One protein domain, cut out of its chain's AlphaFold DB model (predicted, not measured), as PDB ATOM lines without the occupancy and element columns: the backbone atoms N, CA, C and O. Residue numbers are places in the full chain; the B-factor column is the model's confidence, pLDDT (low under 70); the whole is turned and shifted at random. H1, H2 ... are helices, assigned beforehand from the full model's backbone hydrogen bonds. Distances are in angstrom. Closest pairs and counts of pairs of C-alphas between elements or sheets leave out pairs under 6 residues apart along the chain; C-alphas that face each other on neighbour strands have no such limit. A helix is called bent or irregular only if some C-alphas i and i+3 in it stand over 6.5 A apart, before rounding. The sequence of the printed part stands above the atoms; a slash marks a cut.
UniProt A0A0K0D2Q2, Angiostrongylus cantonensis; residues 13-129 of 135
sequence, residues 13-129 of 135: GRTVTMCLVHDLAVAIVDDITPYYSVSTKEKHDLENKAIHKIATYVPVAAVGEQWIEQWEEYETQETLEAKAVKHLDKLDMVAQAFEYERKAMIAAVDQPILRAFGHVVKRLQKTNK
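This is residues 13 to 129 of the 135 residues of a protein of Angiostrongylus cantonensis (UniProt A0A0K0D2Q2). A long helix, H5, reaches out as an arm from a loose cluster of four helices, and H6 folds back across its far part. In the cluster, H3 and H4 make a helical hairpin, H1 crosses H4, and H2 packs on H3. The printed part has 117 residues with six named helices, H1 to H6 in order, and no named strand; its class is all helix. It is loose, with a radius of gyration of the C-alphas of 17.4 A, and elongated, spanning 54 by 28 by 26 A.

Find C-alpha 80 at (177.513, 113.768, 89.411); from there H5, residues 80 to 107, runs 40.2 A to C-alpha 107 at (178.175, 124.238, 128.239). Look before it for H4, residues 60 to 76, 22.0 A, only just irregular, with C-alphas 62 and 65 6.6 A apart. H3 is residues 40 to 55, 22.3 A; H2 is residues 26 to 29; H1 is residues 13 to 21, from (188.938, 109.200, 93.404). H6, residues 114 to 127, spans 20.6 A.

H5 touches H4 about perpendicular, at 74 degrees; their closest C-alphas, Tyr 74 and Ala 82, are 4.7 A apart. With residues 81 to 85 alone H5 touches H1, closest C-alphas Thr 15 and Glu 81 at 5.3 A. H1 touches H4, about perpendicular at 86 degrees, closest C-alphas Met 18 and Gln 70 at 5.8 A. In the hairpin, H3 and H4 touch at a shallow tilt of 17 degrees, opposite ways, closest C-alphas Ala 55 and Gly 64 at 4.0 A. H2 touches H3, closest C-alphas Ile 28 and Ala 50 at 6.0 A. H6 touches H5 at a steep tilt of 47 degrees, opposite ways, closest C-alphas Glu 101 and Leu 114 at 7.0 A. Each O i to N i+4 pair is within hydrogen-bond range in H1, H3 and H5; in H4 it is 11 of 13, in H6 7 of 10, and H2 is too short for such a pair.

The C-alphas farthest apart, Ala 61 and Val 109, are 55.0 A apart. The printed part has no cut, and no link is long. Residues 34 to 39 and 106 to 112 stand free. Look at the B-factor column: the model's pLDDT is under 70 in residues 104 to 129.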
ATOM      1  N   GLY A  13     187.627 108.547  93.365       92.62
ATOM      2  CA  GLY A  13     188.938 109.200  93.404       92.62
ATOM      3  C   GLY A  13     188.844 110.667  92.994       92.62
ATOM      4  O   GLY A  13     189.382 111.552  93.671       92.62
ATOM      5  N   ARG A  14     188.083 110.942  91.931       93.25
ATOM      6  CA  ARG A  14     187.775 112.308  91.499       93.25
ATOM      7  C   ARG A  14     186.969 113.063  92.554       93.25
ATOM      8  O   ARG A  14     187.343 114.182  92.893       93.25
ATOM      9  N   THR A  15     185.938 112.433  93.122       95.00
ATOM     10  CA  THR A  15     185.095 113.016  94.183       95.00
ATOM     11  C   THR A  15     185.932 113.439  95.389       95.00
ATOM     12  O   THR A  15     185.822 114.569  95.853       95.00
ATOM     13  N   VAL A  16     186.819 112.561  95.875       95.38
ATOM     14  CA  VAL A  16     187.713 112.867  97.003       95.38
ATOM     15  C   VAL A  16     188.651 114.022  96.665       95.38
ATOM     16  O   VAL A  16     188.855 114.903  97.497       95.38
ATOM     17  N   THR A  17     189.200 114.055  95.450       95.44
ATOM     18  CA  THR A  17     190.077 115.157  95.028       95.44
ATOM     19  C   THR A  17     189.312 116.482  94.998       95.44
ATOM     20  O   THR A  17     189.784 117.472  95.549       95.44
ATOM     21  N   MET A  18     188.089 116.486  94.469       97.62
ATOM     22  CA  MET A  18     187.241 117.675  94.435       97.62
ATOM     23  C   MET A  18     186.863 118.154  95.846       97.62
ATOM     24  O   MET A  18     186.926 119.353  96.103       97.62
ATOM     25  N   CYS A  19     186.582 117.252  96.796       97.62
ATOM     26  CA  CYS A  19     186.402 117.623  98.207       97.62
ATOM     27  C   CYS A  19     187.607 118.398  98.766       97.62
ATOM     28  O   CYS A  19     187.416 119.339  99.529       97.62
ATOM     29  N   LEU A  20     188.835 118.033  98.389       97.12
ATOM     30  CA  LEU A  20     190.052 118.703  98.862       97.12
ATOM     31  C   LEU A  20     190.289 120.065  98.194       97.12
ATOM     32  O   LEU A  20     190.959 120.917  98.775       97.12
ATOM     33  N   VAL A  21     189.779 120.256  96.976       97.50
ATOM     34  CA  VAL A  21     190.075 121.428  96.140       97.50
ATOM     35  C   VAL A  21     188.979 122.496  96.203       97.50
ATOM     36  O   VAL A  21     189.296 123.673  96.054       97.50
ATOM     37  N   HIS A  22     187.717 122.123  96.439       97.94
ATOM     38  CA  HIS A  22     186.570 123.022  96.251       97.94
ATOM     39  C   HIS A  22     186.668 124.355  97.018       97.94
ATOM     40  O   HIS A  22     186.370 125.404  96.455       97.94
ATOM     41  N   ASP A  23     187.183 124.325  98.249       97.69
ATOM     42  CA  ASP A  23     187.355 125.505  99.109       97.69
ATOM     43  C   ASP A  23     188.799 126.038  99.136       97.69
ATOM     44  O   ASP A  23     189.144 126.914  99.926       97.69
ATOM     45  N   LEU A  24     189.687 125.565  98.259       97.25
ATOM     46  CA  LEU A  24     191.105 125.940  98.300       97.25
ATOM     47  C   LEU A  24     191.325 127.454  98.100       97.25
ATOM     48  O   LEU A  24     192.236 128.036  98.693       97.25
ATOM     49  N   ALA A  25     190.458 128.114  97.324       97.81
ATOM     50  CA  ALA A  25     190.483 129.561  97.099       97.81
ATOM     51  C   ALA A  25     190.288 130.394  98.386       97.81
ATOM     52  O   ALA A  25     190.827 131.505  98.487       97.81
ATOM     53  N   VAL A  26     189.594 129.844  99.391       96.81
ATOM     54  CA  VAL A  26     189.337 130.475 100.700       96.81
ATOM     55  C   VAL A  26     190.642 130.797 101.429       96.81
ATOM     56  O   VAL A  26     190.721 131.787 102.151       96.81
ATOM     57  N   ALA A  27     191.725 130.057 101.163       97.25
ATOM     58  CA  ALA A  27     193.041 130.338 101.739       97.25
ATOM     59  C   ALA A  27     193.593 131.737 101.386       97.25
ATOM     60  O   ALA A  27     194.487 132.236 102.071       97.25
ATOM     61  N   ILE A  28     193.094 132.364 100.312       97.56
ATOM     62  CA  ILE A  28     193.466 133.725  99.896       97.56
ATOM     63  C   ILE A  28     192.305 134.707 100.079       97.56
ATOM     64  O   ILE A  28     192.548 135.854 100.450       97.56
ATOM     65  N   VAL A  29     191.075 134.287  99.769       95.94
ATOM     66  CA  VAL A  29     189.891 135.168  99.737       95.94
ATOM     67  C   VAL A  29     189.214 135.306 101.104       95.94
ATOM     68  O   VAL A  29     188.487 136.277 101.307       95.94
ATOM     69  N   ASP A  30     189.529 134.410 102.045       93.62
ATOM     70  CA  ASP A  30     188.791 134.191 103.295       93.62
ATOM     71  C   ASP A  30     187.387 133.597 103.056       93.62
ATOM     72  O   ASP A  30     186.918 133.501 101.918       93.62
ATOM     73  N   ASP A  31     186.731 133.129 104.120       93.94
ATOM     74  CA  ASP A  31     185.415 132.480 104.040       93.94
ATOM     75  C   ASP A  31     184.301 133.536 103.904       93.94
ATOM     76  O   ASP A  31     183.773 134.079 104.884       93.94
ATOM     77  N   ILE A  32     183.957 133.876 102.655       92.31
ATOM     78  CA  ILE A  32     182.892 134.839 102.346       92.31
ATOM     79  C   ILE A  32     181.524 134.207 102.621       92.31
ATOM     80  O   ILE A  32     180.895 133.581 101.763       92.31
ATOM     81  N   THR A  33     181.010 134.462 103.820       90.88
ATOM     82  CA  THR A  33     179.662 134.045 104.227       90.88
ATOM     83  C   THR A  33     178.556 134.986 103.706       90.88
ATOM     84  O   THR A  33     178.817 136.139 103.351       90.88
ATOM     85  N   PRO A  34     177.270 134.584 103.746       87.25
ATOM     86  CA  PRO A  34     176.148 135.453 103.361       87.25
ATOM     87  C   PRO A  34     175.973 136.736 104.196       87.25
ATOM     88  O   PRO A  34     175.124 137.559 103.864       87.25
ATOM     89  N   TYR A  35     176.705 136.896 105.307       88.00
ATOM     90  CA  TYR A  35     176.686 138.127 106.105       88.00
ATOM     91  C   TYR A  35     177.512 139.251 105.461       88.00
ATOM     92  O   TYR A  35     177.291 140.429 105.745       88.00
ATOM     93  N   TYR A  36     178.447 138.900 104.578       87.12
ATOM     94  CA  TYR A  36     179.216 139.867 103.812       87.12
ATOM     95  C   TYR A  36     178.346 140.482 102.711       87.12
ATOM     96  O   TYR A  36     177.556 139.806 102.056       87.12
ATOM     97  N   SER A  37     178.517 141.779 102.460       92.31
ATOM     98  CA  SER A  37     177.847 142.499 101.371       92.31
ATOM     99  C   SER A  37     178.551 142.287 100.023       92.31
ATOM    100  O   SER A  37     178.812 143.251  99.307       92.31
ATOM    101  N   VAL A  38     178.902 141.040  99.710       93.31
ATOM    102  CA  VAL A  38     179.601 140.638  98.482       93.31
ATOM    103  C   VAL A  38     178.613 139.893  97.593       93.31
ATOM    104  O   VAL A  38     177.895 139.003  98.048       93.31
ATOM    105  N   SER A  39     178.536 140.271  96.319       95.38
ATOM    106  CA  SER A  39     177.642 139.587  95.376       95.38
ATOM    107  C   SER A  39     178.174 138.198  95.007       95.38
ATOM    108  O   SER A  39     179.380 137.973  95.010       95.38
ATOM    109  N   THR A  40     177.300 137.271  94.599       92.38
ATOM    110  CA  THR A  40     177.720 135.935  94.125       92.38
ATOM    111  C   THR A  40     178.736 136.019  92.988       92.38
ATOM    112  O   THR A  40     179.711 135.277  92.977       92.38
ATOM    113  N   LYS A  41     178.541 136.961  92.056       95.75
ATOM    114  CA  LYS A  41     179.478 137.179  90.953       95.75
ATOM    115  C   LYS A  41     180.841 137.659  91.448       95.75
ATOM    116  O   LYS A  41     181.862 137.185  90.971       95.75
ATOM    117  N   GLU A  42     180.854 138.604  92.380       96.69
ATOM    118  CA  GLU A  42     182.096 139.132  92.941       96.69
ATOM    119  C   GLU A  42     182.849 138.069  93.744       96.69
ATOM    120  O   GLU A  42     184.051 137.924  93.544       96.69
ATOM    121  N   LYS A  43     182.144 137.274  94.564       96.19
ATOM    122  CA  LYS A  43     182.708 136.105  95.257       96.19
ATOM    123  C   LYS A  43     183.382 135.161  94.262       96.19
ATOM    124  O   LYS A  43     184.574 134.900  94.393       96.19
ATOM    125  N   HIS A  44     182.657 134.741  93.225       96.88
ATOM    126  CA  HIS A  44     183.192 133.865  92.184       96.88
ATOM    127  C   HIS A  44     184.420 134.472  91.485       96.88
ATOM    128  O   HIS A  44     185.432 133.803  91.309       96.88
ATOM    129  N   ASP A  45     184.380 135.755  91.104       98.06
ATOM    130  CA  ASP A  45     185.504 136.414  90.426       98.06
ATOM    131  C   ASP A  45     186.752 136.538  91.333       98.06
ATOM    132  O   ASP A  45     187.882 136.524  90.833       98.06
ATOM    133  N   LEU A  46     186.570 136.680  92.652       98.00
ATOM    134  CA  LEU A  46     187.656 136.681  93.640       98.00
ATOM    135  C   LEU A  46     188.248 135.279  93.820       98.00
ATOM    136  O   LEU A  46     189.468 135.117  93.745       98.00
ATOM    137  N   GLU A  47     187.395 134.275  94.012       98.25
ATOM    138  CA  GLU A  47     187.801 132.881  94.205       98.25
ATOM    139  C   GLU A  47     188.480 132.312  92.959       98.25
ATOM    140  O   GLU A  47     189.542 131.701  93.070       98.25
ATOM    141  N   ASN A  48     187.974 132.636  91.767       98.19
ATOM    142  CA  ASN A  48     188.586 132.244  90.502       98.19
ATOM    143  C   ASN A  48     190.029 132.776  90.371       98.19
ATOM    144  O   ASN A  48     190.964 132.056  90.018       98.19
ATOM    145  N   LYS A  49     190.262 134.049  90.723       98.50
ATOM    146  CA  LYS A  49     191.623 134.618  90.730       98.50
ATOM    147  C   LYS A  49     192.518 133.934  91.762       98.50
ATOM    148  O   LYS A  49     193.716 133.769  91.518       98.50
ATOM    149  N   ALA A  50     191.963 133.571  92.913       98.44
ATOM    150  CA  ALA A  50     192.699 132.904  93.973       98.44
ATOM    151  C   ALA A  50     193.093 131.474  93.596       98.44
ATOM    152  O   ALA A  50     194.267 131.143  93.749       98.44
ATOM    153  N   ILE A  51     192.183 130.661  93.047       98.19
ATOM    154  CA  ILE A  51     192.510 129.286  92.646       98.19
ATOM    155  C   ILE A  51     193.572 129.270  91.544       98.19
ATOM    156  O   ILE A  51     194.553 128.537  91.655       98.19
ATOM    157  N   HIS A  52     193.476 130.176  90.565       98.19
ATOM    158  CA  HIS A  52     194.495 130.336  89.527       98.19
ATOM    159  C   HIS A  52     195.856 130.714  90.115       98.19
ATOM    160  O   HIS A  52     196.883 130.181  89.699       98.19
ATOM    161  N   LYS A  53     195.888 131.604  91.113       98.12
ATOM    162  CA  LYS A  53     197.129 131.952  91.814       98.12
ATOM    163  C   LYS A  53     197.692 130.754  92.581       98.12
ATOM    164  O   LYS A  53     198.892 130.507  92.489       98.12
ATOM    165  N   ILE A  54     196.856 130.005  93.301       97.94
ATOM    166  CA  ILE A  54     197.279 128.823  94.066       97.94
ATOM    167  C   ILE A  54     197.852 127.746  93.139       97.94
ATOM    168  O   ILE A  54     198.906 127.183  93.435       97.94
ATOM    169  N   ALA A  55     197.225 127.528  91.984       97.44
ATOM    170  CA  ALA A  55     197.675 126.581  90.970       97.44
ATOM    171  C   ALA A  55     199.096 126.868  90.444       97.44
ATOM    172  O   ALA A  55     199.783 125.945  90.011       97.44
ATOM    173  N   THR A  56     199.586 128.113  90.531       97.44
ATOM    174  CA  THR A  56     200.972 128.449  90.143       97.44
ATOM    175  C   THR A  56     202.039 127.944  91.118       97.44
ATOM    176  O   THR A  56     203.216 127.904  90.760       97.44
ATOM    177  N   TYR A  57     201.663 127.555  92.342       96.75
ATOM    178  CA  TYR A  57     202.601 127.067  93.360       96.75
ATOM    179  C   TYR A  57     202.903 125.567  93.255       96.75
ATOM    180  O   TYR A  57     203.760 125.057  93.977       96.75
ATOM    181  N   VAL A  58     202.218 124.862  92.356       95.44
ATOM    182  CA  VAL A  58     202.401 123.435  92.074       95.44
ATOM    183  C   VAL A  58     202.827 123.242  90.612       95.44
ATOM    184  O   VAL A  58     202.767 124.190  89.828       95.44
ATOM    185  N   PRO A  59     203.282 122.043  90.200       96.56
ATOM    186  CA  PRO A  59     203.533 121.759  88.789       96.56
ATOM    187  C   PRO A  59     202.275 122.016  87.941       96.56
ATOM    188  O   PRO A  59     201.328 121.230  87.969       96.56
ATOM    189  N   VAL A  60     202.269 123.131  87.203       88.00
ATOM    190  CA  VAL A  60     201.067 123.677  86.543       88.00
ATOM    191  C   VAL A  60     200.433 122.665  85.590       88.00
ATOM    192  O   VAL A  60     199.274 122.317  85.772       88.00
ATOM    193  N   ALA A  61     201.227 122.112  84.670       86.38
ATOM    194  CA  ALA A  61     200.764 121.197  83.621       86.38
ATOM    195  C   ALA A  61     200.311 119.807  84.117       86.38
ATOM    196  O   ALA A  61     199.923 118.968  83.314       86.38
ATOM    197  N   ALA A  62     200.451 119.510  85.413       88.69
ATOM    198  CA  ALA A  62     200.099 118.202  85.970       88.69
ATOM    199  C   ALA A  62     199.088 118.293  87.115       88.69
ATOM    200  O   ALA A  62     198.256 117.409  87.257       88.69
ATOM    201  N   VAL A  63     199.181 119.333  87.947       94.25
ATOM    202  CA  VAL A  63     198.378 119.472  89.171       94.25
ATOM    203  C   VAL A  63     197.582 120.771  89.158       94.25
ATOM    204  O   VAL A  63     196.403 120.766  89.490       94.25
ATOM    205  N   GLY A  64     198.213 121.881  88.764       96.62
ATOM    206  CA  GLY A  64     197.574 123.197  88.792       96.62
ATOM    207  C   GLY A  64     196.356 123.285  87.871       96.62
ATOM    208  O   GLY A  64     195.299 123.727  88.309       96.62
ATOM    209  N   GLU A  65     196.489 122.813  86.630       96.69
ATOM    210  CA  GLU A  65     195.385 122.755  85.659       96.69
ATOM    211  C   GLU A  65     194.246 121.860  86.161       96.69
ATOM    212  O   GLU A  65     193.096 122.286  86.172       96.69
ATOM    213  N   GLN A  66     194.570 120.679  86.700       96.06
ATOM    214  CA  GLN A  66     193.573 119.768  87.268       96.06
ATOM    215  C   GLN A  66     192.792 120.412  88.427       96.06
ATOM    216  O   GLN A  66     191.586 120.210  88.548       96.06
ATOM    217  N   TRP A  67     193.458 121.169  89.304       97.56
ATOM    218  CA  TRP A  67     192.785 121.851  90.412       97.56
ATOM    219  C   TRP A  67     191.845 122.951  89.932       97.56
ATOM    220  O   TRP A  67     190.747 123.073  90.467       97.56
ATOM    221  N   ILE A  68     192.258 123.728  88.927       98.00
ATOM    222  CA  ILE A  68     191.399 124.749  88.319       98.00
ATOM    223  C   ILE A  68     190.165 124.080  87.707       98.00
ATOM    224  O   ILE A  68     189.049 124.467  88.041       98.00
ATOM    225  N   GLU A  69     190.350 123.032  86.901       97.06
ATOM    226  CA  GLU A  69     189.244 122.303  86.266       97.06
ATOM    227  C   GLU A  69     188.265 121.717  87.293       97.06
ATOM    228  O   GLU A  69     187.056 121.872  87.150       97.06
ATOM    229  N   GLN A  70     188.764 121.078  88.358       97.31
ATOM    230  CA  GLN A  70     187.897 120.512  89.397       97.31
ATOM    231  C   GLN A  70     187.180 121.578  90.225       97.31
ATOM    232  O   GLN A  70     186.040 121.361  90.639       97.31
ATOM    233  N   TRP A  71     187.829 122.716  90.480       98.31
ATOM    234  CA  TRP A  71     187.191 123.844  91.151       98.31
ATOM    235  C   TRP A  71     186.068 124.436  90.284       98.31
ATOM    236  O   TRP A  71     184.959 124.627  90.775       98.31
ATOM    237  N   GLU A  72     186.307 124.645  88.987       97.94
ATOM    238  CA  GLU A  72     185.285 125.132  88.048       97.94
ATOM    239  C   GLU A  72     184.124 124.136  87.893       97.94
ATOM    240  O   GLU A  72     182.950 124.516  87.874       97.94
ATOM    241  N   GLU A  73     184.422 122.839  87.830       98.00
ATOM    242  CA  GLU A  73     183.412 121.781  87.802       98.00
ATOM    243  C   GLU A  73     182.547 121.793  89.072       98.00
ATOM    244  O   GLU A  73     181.318 121.685  88.999       98.00
ATOM    245  N   TYR A  74     183.170 121.981  90.239       98.44
ATOM    246  CA  TYR A  74     182.444 122.165  91.488       98.44
ATOM    247  C   TYR A  74     181.576 123.428  91.460       98.44
ATOM    248  O   TYR A  74     180.423 123.364  91.865       98.44
ATOM    249  N   GLU A  75     182.053 124.562  90.956       97.62
ATOM    250  CA  GLU A  75     181.242 125.789  90.924       97.62
ATOM    251  C   GLU A  75     180.050 125.692  89.955       97.62
ATOM    252  O   GLU A  75     178.957 126.179  90.257       97.62
ATOM    253  N   THR A  76     180.218 125.021  88.811       97.06
ATOM    254  CA  THR A  76     179.152 124.862  87.801       97.06
ATOM    255  C   THR A  76     178.106 123.810  88.176       97.06
ATOM    256  O   THR A  76     176.956 123.920  87.747       97.06
ATOM    257  N   GLN A  77     178.456 122.827  89.017       97.44
ATOM    258  CA  GLN A  77     177.529 121.805  89.528       97.44
ATOM    259  C   GLN A  77     176.843 120.978  88.422       97.44
ATOM    260  O   GLN A  77     175.684 120.574  88.562       97.44
ATOM    261  N   GLU A  78     177.533 120.704  87.314       94.88
ATOM    262  CA  GLU A  78     176.952 119.984  86.171       94.88
ATOM    263  C   GLU A  78     177.095 118.455  86.291       94.88
ATOM    264  O   GLU A  78     176.168 117.716  85.932       94.88
ATOM    265  N   THR A  79     178.201 117.978  86.869       96.38
ATOM    266  CA  THR A  79     178.548 116.551  86.984       96.38
ATOM    267  C   THR A  79     177.962 115.883  88.231       96.38
ATOM    268  O   THR A  79     177.439 116.544  89.136       96.38
ATOM    269  N   LEU A  80     177.994 114.546  88.266       94.69
ATOM    270  CA  LEU A  80     177.513 113.768  89.411       94.69
ATOM    271  C   LEU A  80     178.415 113.993  90.631       94.69
ATOM    272  O   LEU A  80     177.914 114.219  91.732       94.69
ATOM    273  N   GLU A  81     179.727 114.002  90.413       95.94
ATOM    274  CA  GLU A  81     180.753 114.257  91.417       95.94
ATOM    275  C   GLU A  81     180.573 115.642  92.038       95.94
ATOM    276  O   GLU A  81     180.467 115.747  93.259       95.94
ATOM    277  N   ALA A  82     180.427 116.696  91.227       97.56
ATOM    278  CA  ALA A  82     180.228 118.058  91.727       97.56
ATOM    279  C   ALA A  82     178.991 118.182  92.621       97.56
ATOM    280  O   ALA A  82     179.061 118.752  93.716       97.56
ATOM    281  N   LYS A  83     177.869 117.590  92.196       96.56
ATOM    282  CA  LYS A  83     176.626 117.566  92.982       96.56
ATOM    283  C   LYS A  83     176.790 116.773  94.275       96.56
ATOM    284  O   LYS A  83     176.318 117.211  95.326       96.56
ATOM    285  N   ALA A  84     177.468 115.625  94.217       94.94
ATOM    286  CA  ALA A  84     177.747 114.804  95.389       94.94
ATOM    287  C   ALA A  84     178.594 115.576  96.411       94.94
ATOM    288  O   ALA A  84     178.200 115.671  97.574       94.94
ATOM    289  N   VAL A  85     179.689 116.208  95.974       97.25
ATOM    290  CA  VAL A  85     180.544 117.029  96.844       97.25
ATOM    291  C   VAL A  85     179.754 118.188  97.447       97.25
ATOM    292  O   VAL A  85     179.857 118.420  98.648       97.25
ATOM    293  N   LYS A  86     178.879 118.857  96.687       97.31
ATOM    294  CA  LYS A  86     178.065 119.961  97.225       97.31
ATOM    295  C   LYS A  86     177.060 119.526  98.281       97.31
ATOM    296  O   LYS A  86     176.724 120.291  99.189       97.31
ATOM    297  N   HIS A  87     176.525 118.318  98.153       95.75
ATOM    298  CA  HIS A  87     175.661 117.741  99.175       95.75
ATOM    299  C   HIS A  87     176.449 117.350 100.425       95.75
ATOM    300  O   HIS A  87     175.964 117.594 101.530       95.75
ATOM    301  N   LEU A  88     177.655 116.802 100.260       95.81
ATOM    302  CA  LEU A  88     178.549 116.471 101.370       95.81
ATOM    303  C   LEU A  88     178.998 117.724 102.137       95.81
ATOM    304  O   LEU A  88     178.893 117.728 103.356       95.81
ATOM    305  N   ASP A  89     179.385 118.793 101.437       96.69
ATOM    306  CA  ASP A  89     179.726 120.111 102.002       96.69
ATOM    307  C   ASP A  89     178.598 120.646 102.914       96.69
ATOM    308  O   ASP A  89     178.768 120.887 104.112       96.69
ATOM    309  N   LYS A  90     177.364 120.690 102.393       93.69
ATOM    310  CA  LYS A  90     176.191 121.111 103.180       93.69
ATOM    311  C   LYS A  90     175.907 120.193 104.369       93.69
ATOM    312  O   LYS A  90     175.466 120.676 105.415       93.69
ATOM    313  N   LEU A  91     176.076 118.881 104.197       94.75
ATOM    314  CA  LEU A  91     175.855 117.909 105.262       94.75
ATOM    315  C   LEU A  91     176.866 118.105 106.392       94.75
ATOM    316  O   LEU A  91     176.451 118.132 107.551       94.75
ATOM    317  N   ASP A  92     178.146 118.276 106.059       95.12
ATOM    318  CA  ASP A  92     179.218 118.524 107.025       95.12
ATOM    319  C   ASP A  92     178.943 119.801 107.825       95.12
ATOM    320  O   ASP A  92     178.882 119.765 109.056       95.12
ATOM    321  N   MET A  93     178.600 120.895 107.137       92.88
ATOM    322  CA  MET A  93     178.220 122.156 107.776       92.88
ATOM    323  C   MET A  93     177.057 121.982 108.775       92.88
ATOM    324  O   MET A  93     177.104 122.497 109.896       92.88
ATOM    325  N   VAL A  94     175.996 121.253 108.402       91.81
ATOM    326  CA  VAL A  94     174.828 121.032 109.278       91.81
ATOM    327  C   VAL A  94     175.158 120.096 110.442       91.81
ATOM    328  O   VAL A  94     174.735 120.361 111.571       91.81
ATOM    329  N   ALA A  95     175.911 119.023 110.200       92.44
ATOM    330  CA  ALA A  95     176.344 118.096 111.241       92.44
ATOM    331  C   ALA A  95     177.225 118.808 112.277       92.44
ATOM    332  O   ALA A  95     177.014 118.670 113.485       92.44
ATOM    333  N   GLN A  96     178.147 119.648 111.811       90.44
ATOM    334  CA  GLN A  96     179.012 120.446 112.665       90.44
ATOM    335  C   GLN A  96     178.219 121.487 113.471       90.44
ATOM    336  O   GLN A  96     178.457 121.648 114.671       90.44
ATOM    337  N   ALA A  97     177.228 122.149 112.861       87.19
ATOM    338  CA  ALA A  97     176.324 123.054 113.570       87.19
ATOM    339  C   ALA A  97     175.525 122.333 114.671       87.19
ATOM    340  O   ALA A  97     175.437 122.835 115.793       87.19
ATOM    341  N   PHE A  98     175.002 121.136 114.388       87.56
ATOM    342  CA  PHE A  98     174.303 120.313 115.377       87.56
ATOM    343  C   PHE A  98     175.212 119.938 116.557       87.56
ATOM    344  O   PHE A  98     174.812 120.062 117.716       87.56
ATOM    345  N   GLU A  99     176.455 119.529 116.295       89.06
ATOM    346  CA  GLU A  99     177.409 119.219 117.363       89.06
ATOM    347  C   GLU A  99     177.786 120.453 118.192       89.06
ATOM    348  O   GLU A  99     177.940 120.346 119.413       89.06
ATOM    349  N   TYR A 100     177.891 121.634 117.571       84.56
ATOM    350  CA  TYR A 100     178.068 122.886 118.305       84.56
ATOM    351  C   TYR A 100     176.871 123.199 119.199       84.56
ATOM    352  O   TYR A 100     177.075 123.512 120.369       84.56
ATOM    353  N   GLU A 101     175.638 123.061 118.705       81.62
ATOM    354  CA  GLU A 101     174.434 123.239 119.521       81.62
ATOM    355  C   GLU A 101     174.399 122.246 120.684       81.62
ATOM    356  O   GLU A 101     174.169 122.645 121.825       81.62
ATOM    357  N   ARG A 102     174.700 120.968 120.435       81.75
ATOM    358  CA  ARG A 102     174.729 119.926 121.467       81.75
ATOM    359  C   ARG A 102     175.768 120.227 122.548       81.75
ATOM    360  O   ARG A 102     175.458 120.135 123.734       81.75
ATOM    361  N   LYS A 103     176.992 120.608 122.164       79.38
ATOM    362  CA  LYS A 103     178.056 120.991 123.111       79.38
ATOM    363  C   LYS A 103     177.723 122.284 123.851       79.38
ATOM    364  O   LYS A 103     177.979 122.370 125.045       79.38
ATOM    365  N   ALA A 104     177.129 123.263 123.177       69.12
ATOM    366  CA  ALA A 104     176.723 124.521 123.788       69.12
ATOM    367  C   ALA A 104     175.551 124.336 124.765       69.12
ATOM    368  O   ALA A 104     175.565 124.945 125.826       69.12
ATOM    369  N   MET A 105     174.598 123.440 124.484       61.75
ATOM    370  CA  MET A 105     173.563 123.035 125.446       61.75
ATOM    371  C   MET A 105     174.147 122.307 126.666       61.75
ATOM    372  O   MET A 105     173.572 122.376 127.749       61.75
ATOM    373  N   ILE A 106     175.292 121.633 126.511       56.28
ATOM    374  CA  ILE A 106     176.055 121.047 127.625       56.28
ATOM    375  C   ILE A 106     176.864 122.127 128.378       56.28
ATOM    376  O   ILE A 106     177.115 121.967 129.571       56.28
ATOM    377  N   ALA A 107     177.252 123.225 127.715       53.59
ATOM    378  CA  ALA A 107     178.175 124.238 128.239       53.59
ATOM    379  C   ALA A 107     177.532 125.562 128.718       53.59
ATOM    380  O   ALA A 107     178.208 126.326 129.401       53.59
ATOM    381  N   ALA A 108     176.270 125.861 128.394       48.88
ATOM    382  CA  ALA A 108     175.605 127.122 128.743       48.88
ATOM    383  C   ALA A 108     174.067 126.931 128.805       48.88
ATOM    384  O   ALA A 108     173.475 126.418 127.863       48.88
ATOM    385  N   VAL A 109     173.301 127.326 129.831       49.12
ATOM    386  CA  VAL A 109     173.511 128.402 130.818       49.12
ATOM    387  C   VAL A 109     174.256 129.579 130.181       49.12
ATOM    388  O   VAL A 109     175.438 129.785 130.402       49.12
ATOM    389  N   ASP A 110     173.525 130.323 129.348       50.75
ATOM    390  CA  ASP A 110     173.766 131.748 129.074       50.75
ATOM    391  C   ASP A 110     174.861 132.144 128.052       50.75
ATOM    392  O   ASP A 110     175.858 132.767 128.410       50.75
ATOM    393  N   GLN A 111     174.658 131.875 126.744       49.66
ATOM    394  CA  GLN A 111     175.382 132.600 125.674       49.66
ATOM    395  C   GLN A 111     174.522 132.953 124.424       49.66
ATOM    396  O   GLN A 111     173.790 132.095 123.920       49.66
ATOM    397  N   PRO A 112     174.634 134.183 123.855       53.38
ATOM    398  CA  PRO A 112     173.791 134.695 122.756       53.38
ATOM    399  C   PRO A 112     173.939 134.012 121.385       53.38
ATOM    400  O   PRO A 112     173.004 134.066 120.584       53.38
ATOM    401  N   ILE A 113     175.071 133.353 121.103       50.19
ATOM    402  CA  ILE A 113     175.335 132.669 119.817       50.19
ATOM    403  C   ILE A 113     174.272 131.600 119.501       50.19
ATOM    404  O   ILE A 113     173.909 131.395 118.344       50.19
ATOM    405  N   LEU A 114     173.676 131.001 120.536       46.97
ATOM    406  CA  LEU A 114     172.635 129.978 120.414       46.97
ATOM    407  C   LEU A 114     171.314 130.497 119.815       46.97
ATOM    408  O   LEU A 114     170.535 129.710 119.275       46.97
ATOM    409  N   ARG A 115     171.042 131.813 119.844       49.88
ATOM    410  CA  ARG A 115     169.819 132.377 119.235       49.88
ATOM    411  C   ARG A 115     169.855 132.399 117.706       49.88
ATOM    412  O   ARG A 115     168.788 132.359 117.097       49.88
ATOM    413  N   ALA A 116     171.036 132.458 117.090       50.50
ATOM    414  CA  ALA A 116     171.168 132.500 115.632       50.50
ATOM    415  C   ALA A 116     170.980 131.112 114.991       50.50
ATOM    416  O   ALA A 116     170.312 130.995 113.962       50.50
ATOM    417  N   PHE A 117     171.484 130.052 115.633       52.16
ATOM    418  CA  PHE A 117     171.477 128.690 115.080       52.16
ATOM    419  C   PHE A 117     170.186 127.905 115.347       52.16
ATOM    420  O   PHE A 117     169.708 127.210 114.449       52.16
ATOM    421  N   GLY A 118     169.486 128.167 116.461       51.62
ATOM    422  CA  GLY A 118     168.171 127.566 116.720       51.62
ATOM    423  C   GLY A 118     167.102 127.899 115.661       51.62
ATOM    424  O   GLY A 118     166.085 127.209 115.554       51.62
ATOM    425  N   HIS A 119     167.313 128.939 114.844       54.56
ATOM    426  CA  HIS A 119     166.497 129.206 113.660       54.56
ATOM    427  C   HIS A 119     166.808 128.280 112.481       54.56
ATOM    428  O   HIS A 119     165.878 127.956 111.751       54.56
ATOM    429  N   VAL A 120     168.050 127.827 112.292       54.50
ATOM    430  CA  VAL A 120     168.453 126.949 111.179       54.50
ATOM    431  C   VAL A 120     167.786 125.583 111.315       54.50
ATOM    432  O   VAL A 120     167.076 125.171 110.399       54.50
ATOM    433  N   VAL A 121     167.868 124.945 112.487       49.91
ATOM    434  CA  VAL A 121     167.176 123.670 112.756       49.91
ATOM    435  C   VAL A 121     165.655 123.820 112.631       49.91
ATOM    436  O   VAL A 121     165.002 123.013 111.970       49.91
ATOM    437  N   LYS A 122     165.068 124.903 113.164       49.97
ATOM    438  CA  LYS A 122     163.624 125.180 113.015       49.97
ATOM    439  C   LYS A 122     163.207 125.459 111.567       49.97
ATOM    440  O   LYS A 122     162.065 125.176 111.201       49.97
ATOM    441  N   ARG A 123     164.089 126.030 110.742       53.88
ATOM    442  CA  ARG A 123     163.827 126.325 109.326       53.88
ATOM    443  C   ARG A 123     163.942 125.059 108.479       53.88
ATOM    444  O   ARG A 123     163.039 124.827 107.686       53.88
ATOM    445  N   LEU A 124     164.930 124.203 108.755       49.19
ATOM    446  CA  LEU A 124     165.083 122.868 108.160       49.19
ATOM    447  C   LEU A 124     163.898 121.943 108.495       49.19
ATOM    448  O   LEU A 124     163.350 121.276 107.618       49.19
ATOM    449  N   GLN A 125     163.418 121.969 109.742       44.44
ATOM    450  CA  GLN A 125     162.210 121.241 110.159       44.44
ATOM    451  C   GLN A 125     160.922 121.786 109.517       44.44
ATOM    452  O   GLN A 125     159.982 121.027 109.286       44.44
ATOM    453  N   LYS A 126     160.857 123.090 109.206       49.34
ATOM    454  CA  LYS A 126     159.730 123.686 108.464       49.34
ATOM    455  C   LYS A 126     159.754 123.328 106.978       49.34
ATOM    456  O   LYS A 126     158.685 123.100 106.420       49.34
ATOM    457  N   THR A 127     160.924 123.252 106.343       45.84
ATOM    458  CA  THR A 127     161.051 122.825 104.937       45.84
ATOM    459  C   THR A 127     160.740 121.341 104.744       45.84
ATOM    460  O   THR A 127     160.161 120.987 103.727       45.84
ATOM    461  N   ASN A 128     160.948 120.490 105.759       42.53
ATOM    462  CA  ASN A 128     160.520 119.081 105.726       42.53
ATOM    463  C   ASN A 128     158.994 118.859 105.827       42.53
ATOM    464  O   ASN A 128     158.532 117.720 105.819       42.53
ATOM    465  N   LYS A 129     158.186 119.929 105.895       43.22
ATOM    466  CA  LYS A 129     156.731 119.861 105.659       43.22
ATOM    467  C   LYS A 129     156.336 120.092 104.198       43.22
ATOM    468  O   LYS A 129     155.147 120.046 103.896       43.22
TER     469      LYS A 129